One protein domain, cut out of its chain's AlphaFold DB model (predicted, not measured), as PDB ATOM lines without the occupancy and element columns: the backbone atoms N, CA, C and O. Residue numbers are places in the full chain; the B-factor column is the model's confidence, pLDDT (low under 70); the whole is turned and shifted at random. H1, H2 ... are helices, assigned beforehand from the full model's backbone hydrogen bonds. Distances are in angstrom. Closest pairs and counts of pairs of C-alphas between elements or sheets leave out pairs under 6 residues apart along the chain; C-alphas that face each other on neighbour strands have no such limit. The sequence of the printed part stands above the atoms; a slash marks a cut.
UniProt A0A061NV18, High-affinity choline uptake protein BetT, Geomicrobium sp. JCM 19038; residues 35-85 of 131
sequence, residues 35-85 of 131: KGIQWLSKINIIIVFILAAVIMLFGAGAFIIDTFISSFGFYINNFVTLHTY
ATOM      1  N   LYS A  35      99.560  93.585  20.819       62.56
ATOM      2  CA  LYS A  35     100.992  93.805  20.523       62.56
ATOM      3  C   LYS A  35     101.644  92.644  19.758       62.56
ATOM      4  O   LYS A  35     102.507  92.884  18.917       62.56
ATOM      5  N   GLY A  36     101.238  91.399  20.021       66.94
ATOM      6  CA  GLY A  36     101.846  90.226  19.380       66.94
ATOM      7  C   GLY A  36     101.476  90.097  17.902       66.94
ATOM      8  O   GLY A  36     102.345  89.779  17.097       66.94
ATOM      9  N   ILE A  37     100.245  90.455  17.511       74.75
ATOM     10  CA  ILE A  37      99.825  90.449  16.097       74.75
ATOM     11  C   ILE A  37     100.685  91.409  15.264       74.75
ATOM     12  O   ILE A  37     101.120  91.062  14.167       74.75
ATOM     13  N   GLN A  38     100.997  92.597  15.794       71.81
ATOM     14  CA  GLN A  38     101.840  93.561  15.085       71.81
ATOM     15  C   GLN A  38     103.281  93.054  14.917       71.81
ATOM     16  O   GLN A  38     103.889  93.257  13.865       71.81
ATOM     17  N   TRP A  39     103.838  92.391  15.933       79.69
ATOM     18  CA  TRP A  39     105.185  91.819  15.869       79.69
ATOM     19  C   TRP A  39     105.263  90.639  14.892       79.69
ATOM     20  O   TRP A  39     106.151  90.609  14.039       79.69
ATOM     21  N   LEU A  40     104.280  89.734  14.940       80.94
ATOM     22  CA  LEU A  40     104.157  88.620  13.997       80.94
ATOM     23  C   LEU A  40     104.000  89.115  12.555       80.94
ATOM     24  O   LEU A  40     104.664  88.600  11.661       80.94
ATOM     25  N   SER A  41     103.190  90.153  12.328       81.62
ATOM     26  CA  SER A  41     103.025  90.759  11.002       81.62
ATOM     27  C   SER A  41     104.344  91.326  10.456       81.62
ATOM     28  O   SER A  41     104.676  91.075   9.297       81.62
ATOM     29  N   LYS A  42     105.150  92.011  11.285       86.00
ATOM     30  CA  LYS A  42     106.475  92.522  10.879       86.00
ATOM     31  C   LYS A  42     107.436  91.400  10.488       86.00
ATOM     32  O   LYS A  42     108.090  91.499   9.453       86.00
ATOM     33  N   ILE A  43     107.511  90.339  11.294       91.44
ATOM     34  CA  ILE A  43     108.363  89.178  10.997       91.44
ATOM     35  C   ILE A  43     107.897  88.479   9.725       91.44
ATOM     36  O   ILE A  43     108.724  88.158   8.877       91.44
ATOM     37  N   ASN A  44     106.587  88.301   9.555       92.50
ATOM     38  CA  ASN A  44     106.032  87.689   8.357       92.50
ATOM     39  C   ASN A  44     106.434  88.459   7.092       92.50
ATOM     40  O   ASN A  44     106.873  87.847   6.126       92.50
ATOM     41  N   ILE A  45     106.364  89.795   7.115       93.19
ATOM     42  CA  ILE A  45     106.808  90.629   5.988       93.19
ATOM     43  C   ILE A  45     108.295  90.391   5.682       93.19
ATOM     44  O   ILE A  45     108.652  90.195   4.523       93.19
ATOM     45  N   ILE A  46     109.161  90.350   6.701       94.62
ATOM     46  CA  ILE A  46     110.599  90.081   6.517       94.62
ATOM     47  C   ILE A  46     110.825  88.689   5.910       94.62
ATOM     48  O   ILE A  46     111.592  88.556   4.958       94.62
ATOM     49  N   ILE A  47     110.139  87.663   6.420       94.19
ATOM     50  CA  ILE A  47     110.235  86.290   5.905       94.19
ATOM     51  C   ILE A  47     109.799  86.234   4.439       94.19
ATOM     52  O   ILE A  47     110.487  85.613   3.633       94.19
ATOM     53  N   VAL A  48     108.704  86.907   4.077       95.25
ATOM     54  CA  VAL A  48     108.221  86.977   2.689       95.25
ATOM     55  C   VAL A  48     109.268  87.607   1.773       95.25
ATOM     56  O   VAL A  48     109.535  87.064   0.703       95.25
ATOM     57  N   PHE A  49     109.908  88.706   2.187       95.19
ATOM     58  CA  PHE A  49     110.971  89.327   1.391       95.19
ATOM     59  C   PHE A  49     112.200  88.428   1.239       95.19
ATOM     60  O   PHE A  49     112.741  88.321   0.140       95.19
ATOM     61  N   ILE A  50     112.623  87.753   2.311       95.81
ATOM     62  CA  ILE A  50     113.734  86.794   2.253       95.81
ATOM     63  C   ILE A  50     113.386  85.644   1.307       95.81
ATOM     64  O   ILE A  50     114.192  85.288   0.452       95.81
ATOM     65  N   LEU A  51     112.178  85.090   1.418       93.88
ATOM     66  CA  LEU A  51     111.717  84.005   0.561       93.88
ATOM     67  C   LEU A  51     111.672  84.436  -0.911       93.88
ATOM     68  O   LEU A  51     112.168  83.713  -1.772       93.88
ATOM     69  N   ALA A  52     111.143  85.627  -1.197       92.75
ATOM     70  CA  ALA A  52     111.124  86.188  -2.545       92.75
ATOM     71  C   ALA A  52     112.546  86.361  -3.109       92.75
ATOM     72  O   ALA A  52     112.803  85.972  -4.247       92.75
ATOM     73  N   ALA A  53     113.486  86.872  -2.304       93.81
ATOM     74  CA  ALA A  53     114.884  87.014  -2.703       93.81
ATOM     75  C   ALA A  53     115.546  85.655  -2.978       93.81
ATOM     76  O   ALA A  53     116.251  85.505  -3.973       93.81
ATOM     77  N   VAL A  54     115.284  84.645  -2.143       94.62
ATOM     78  CA  VAL A  54     115.793  83.283  -2.354       94.62
ATOM     79  C   VAL A  54     115.260  82.702  -3.663       94.62
ATOM     80  O   VAL A  54     116.041  82.186  -4.459       94.62
ATOM     81  N   ILE A  55     113.960  82.830  -3.932       93.69
ATOM     82  CA  ILE A  55     113.353  82.342  -5.178       93.69
ATOM     83  C   ILE A  55     113.932  83.073  -6.398       93.69
ATOM     84  O   ILE A  55     114.186  82.442  -7.421       93.69
ATOM     85  N   MET A  56     114.180  84.381  -6.300       92.50
ATOM     86  CA  MET A  56     114.764  85.149  -7.402       92.50
ATOM     87  C   MET A  56     116.236  84.815  -7.667       92.50
ATOM     88  O   MET A  56     116.631  84.764  -8.828       92.50
ATOM     89  N   LEU A  57     117.044  84.603  -6.624       92.38
ATOM     90  CA  LEU A  57     118.488  84.375  -6.762       92.38
ATOM     91  C   LEU A  57     118.845  82.909  -7.034       92.38
ATOM     92  O   LEU A  57     119.749  82.641  -7.819       92.38
ATOM     93  N   PHE A  58     118.163  81.968  -6.376       91.25
ATOM     94  CA  PHE A  58     118.432  80.529  -6.494       91.25
ATOM     95  C   PHE A  58     117.473  79.811  -7.451       91.25
ATOM     96  O   PHE A  58     117.749  78.686  -7.863       91.25
ATOM     97  N   GLY A  59     116.343  80.432  -7.792       88.69
ATOM     98  CA  GLY A  59     115.442  79.963  -8.840       88.69
ATOM     99  C   GLY A  59     115.730  80.616 -10.193       88.69
ATOM    100  O   GLY A  59     116.744  81.279 -10.401       88.69
ATOM    101  N   ALA A  60     114.800  80.455 -11.135       88.69
ATOM    102  CA  ALA A  60     114.884  81.074 -12.453       88.69
ATOM    103  C   ALA A  60     114.382  82.533 -12.412       88.69
ATOM    104  O   ALA A  60     113.355  82.862 -13.004       88.69
ATOM    105  N   GLY A  61     115.090  83.415 -11.696       90.44
ATOM    106  CA  GLY A  61     114.682  84.814 -11.500       90.44
ATOM    107  C   GLY A  61     114.403  85.569 -12.804       90.44
ATOM    108  O   GLY A  61     113.379  86.241 -12.912       90.44
ATOM    109  N   ALA A  62     115.252  85.385 -13.823       91.12
ATOM    110  CA  ALA A  62     115.043  85.967 -15.152       91.12
ATOM    111  C   ALA A  62     113.743  85.467 -15.803       91.12
ATOM    112  O   ALA A  62     112.932  86.270 -16.250       91.12
ATOM    113  N   PHE A  63     113.481  84.156 -15.749       92.94
ATOM    114  CA  PHE A  63     112.239  83.571 -16.262       92.94
ATOM    115  C   PHE A  63     110.997  84.118 -15.546       92.94
ATOM    116  O   PHE A  63     109.983  84.373 -16.192       92.94
ATOM    117  N   ILE A  64     111.061  84.318 -14.224       93.44
ATOM    118  CA  ILE A  64     109.954  84.895 -13.447       93.44
ATOM    119  C   ILE A  64     109.661  86.323 -13.917       93.44
ATOM    120  O   ILE A  64     108.499  86.666 -14.133       93.44
ATOM    121  N   ILE A  65     110.702  87.139 -14.101       93.94
ATOM    122  CA  ILE A  65     110.565  88.527 -14.560       93.94
ATOM    123  C   ILE A  65     110.016  88.570 -15.991       93.94
ATOM    124  O   ILE A  65     109.040  89.279 -16.244       93.94
ATOM    125  N   ASP A  66     110.573  87.777 -16.904       95.50
ATOM    126  CA  ASP A  66     110.126  87.723 -18.300       95.50
ATOM    127  C   ASP A  66     108.673  87.249 -18.407       95.50
ATOM    128  O   ASP A  66     107.860  87.849 -19.114       95.50
ATOM    129  N   THR A  67     108.311  86.211 -17.648       94.94
ATOM    130  CA  THR A  67     106.937  85.698 -17.594       94.94
ATOM    131  C   THR A  67     105.986  86.737 -17.016       94.94
ATOM    132  O   THR A  67     104.881  86.893 -17.532       94.94
ATOM    133  N   PHE A  68     106.399  87.472 -15.980       94.75
ATOM    134  CA  PHE A  68     105.600  88.546 -15.398       94.75
ATOM    135  C   PHE A  68     105.329  89.657 -16.418       94.75
ATOM    136  O   PHE A  68     104.170  90.009 -16.635       94.75
ATOM    137  N   ILE A  69     106.368  90.161 -17.095       96.19
ATOM    138  CA  ILE A  69     106.235  91.228 -18.099       96.19
ATOM    139  C   ILE A  69     105.373  90.757 -19.276       96.19
ATOM    140  O   ILE A  69     104.458  91.468 -19.696       96.19
ATOM    141  N   SER A  70     105.624  89.548 -19.781       96.12
ATOM    142  CA  SER A  70     104.858  88.957 -20.881       96.12
ATOM    143  C   SER A  70     103.383  88.774 -20.512       96.12
ATOM    144  O   SER A  70     102.496  89.212 -21.247       96.12
ATOM    145  N   SER A  71     103.104  88.213 -19.331       95.00
ATOM    146  CA  SER A  71     101.735  88.007 -18.839       95.00
ATOM    147  C   SER A  71     101.015  89.329 -18.594       95.00
ATOM    148  O   SER A  71      99.830  89.449 -18.900       95.00
ATOM    149  N   PHE A  72     101.720  90.343 -18.090       95.25
ATOM    150  CA  PHE A  72     101.168  91.680 -17.894       95.25
ATOM    151  C   PHE A  72     100.827  92.356 -19.229       95.25
ATOM    152  O   PHE A  72      99.731  92.894 -19.393       95.25
ATOM    153  N   GLY A  73     101.720  92.262 -20.218       95.56
ATOM    154  CA  GLY A  73     101.449  92.727 -21.577       95.56
ATOM    155  C   GLY A  73     100.261  91.999 -22.207       95.56
ATOM    156  O   GLY A  73      99.378  92.631 -22.789       95.56
ATOM    157  N   PHE A  74     100.184  90.677 -22.051       95.31
ATOM    158  CA  PHE A  74      99.044  89.885 -22.510       95.31
ATOM    159  C   PHE A  74      97.736  90.313 -21.830       95.31
ATOM    160  O   PHE A  74      96.725  90.469 -22.516       95.31
ATOM    161  N   TYR A  75      97.763  90.541 -20.514       93.94
ATOM    162  CA  TYR A  75      96.608  90.978 -19.732       93.94
ATOM    163  C   TYR A  75      96.065  92.324 -20.213       93.94
ATOM    164  O   TYR A  75      94.866  92.434 -20.453       93.94
ATOM    165  N   ILE A  76      96.932  93.322 -20.420       95.06
ATOM    166  CA  ILE A  76      96.510  94.639 -20.921       95.06
ATOM    167  C   ILE A  76      95.889  94.511 -22.316       95.06
ATOM    168  O   ILE A  76      94.810  95.051 -22.560       95.06
ATOM    169  N   ASN A  77      96.537  93.770 -23.219       95.56
ATOM    170  CA  ASN A  77      96.047  93.600 -24.589       95.56
ATOM    171  C   ASN A  77      94.702  92.861 -24.649       95.56
ATOM    172  O   ASN A  77      93.862  93.174 -25.490       95.56
ATOM    173  N   ASN A  78      94.479  91.897 -23.754       93.94
ATOM    174  CA  ASN A  78      93.291  91.044 -23.757       93.94
ATOM    175  C   ASN A  78      92.309  91.376 -22.631       93.94
ATOM    176  O   ASN A  78      91.425  90.569 -22.347       93.94
ATOM    177  N   PHE A  79      92.428  92.547 -22.003       92.38
ATOM    178  CA  PHE A  79      91.633  92.913 -20.833       92.38
ATOM    179  C   PHE A  79      90.130  92.746 -21.098       92.38
ATOM    180  O   PHE A  79      89.449  91.978 -20.425       92.38
ATOM    181  N   VAL A  80      89.601  93.386 -22.144       92.94
ATOM    182  CA  VAL A  80      88.160  93.320 -22.443       92.94
ATOM    183  C   VAL A  80      87.720  91.885 -22.736       92.94
ATOM    184  O   VAL A  80      86.703  91.437 -22.210       92.94
ATOM    185  N   THR A  81      88.500  91.145 -23.522       90.25
ATOM    186  CA  THR A  81      88.187  89.763 -23.912       90.25
ATOM    187  C   THR A  81      88.162  88.818 -22.712       90.25
ATOM    188  O   THR A  81      87.227  88.033 -22.573       90.25
ATOM    189  N   LEU A  82      89.141  88.920 -21.810       88.56
ATOM    190  CA  LEU A  82      89.209  88.102 -20.597       88.56
ATOM    191  C   LEU A  82      88.039  88.400 -19.654       88.56
ATOM    192  O   LEU A  82      87.413  87.484 -19.129       88.56
ATOM    193  N   HIS A  83      87.702  89.679 -19.476       87.00
ATOM    194  CA  HIS A  83      86.639  90.101 -18.563       87.00
ATOM    195  C   HIS A  83      85.219  89.865 -19.114       87.00
ATOM    196  O   HIS A  83      84.253  89.858 -18.349       87.00
ATOM    197  N   THR A  84      85.074  89.659 -20.423       88.25
ATOM    198  CA  THR A  84      83.786  89.378 -21.080       88.25
ATOM    199  C   THR A  84      83.646  87.929 -21.538       88.25
ATOM    200  O   THR A  84      82.629  87.578 -22.135       88.25
ATOM    201  N   TYR A  85      84.619  87.068 -21.229       87.38
ATOM    202  CA  TYR A  85      84.590  85.659 -21.603       87.38
ATOM    203  C   TYR A  85      83.373  84.940 -21.000       87.38
ATOM    204  O   TYR A  85      83.104  85.037 -19.804       87.38
TER     205      TYR A  85
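What this domain is: This is residues 35 to 85 of the 131 residues of the protein "High-affinity choline uptake protein BetT" of Geomicrobium sp. JCM 19038 (UniProt A0A061NV18). Two long helices, H1 and H2, meet near their ends as an open V, and the short helix H3 sits at the far end of the H2 arm. The arms have nothing between them. The printed part has 51 residues with three named helices in the order H1, H2, H3, and its class is all helix. It is extended, with a radius of gyration of the C-alphas of 16.9 A, and flat, spanning 46 by 29 by 12 A.

How they stand to each other: H1, residues 35 to 58, and H2, residues 61 to 77, only just touch, and only at the corner by their tight link, with 3 pairs of C-alphas within 8 A. The closest C-alphas are those of Ile 55 and Gly 61, 6.9 A apart. Their lines stand about perpendicular, at 79 degrees. H3, residues 79 to 84, is close to H2 but not clearly touching; the closest C-alphas, of Tyr 75 and Leu 82, are 8.0 A apart. H1 and H3 are apart. In H1, H2 and H3 every O i to N i+4 pair is within hydrogen-bond range.

Where its parts are: H1 begins at C-alpha 35, (100.992, 93.805, 20.523), and is 34.8 A long. H2 is 24.4 A long, from C-alpha 61 at (114.682, 84.814, -11.500). H3, 8.6 A, ends at C-alpha 84, (83.786, 89.378, -21.080).

The domain as a whole: The C-alphas farthest apart, of Lys 35 and Thr 81, are 46.4 A apart. The printed part has no cut, and both links are tight. Residues 35 to 36 are under pLDDT 70.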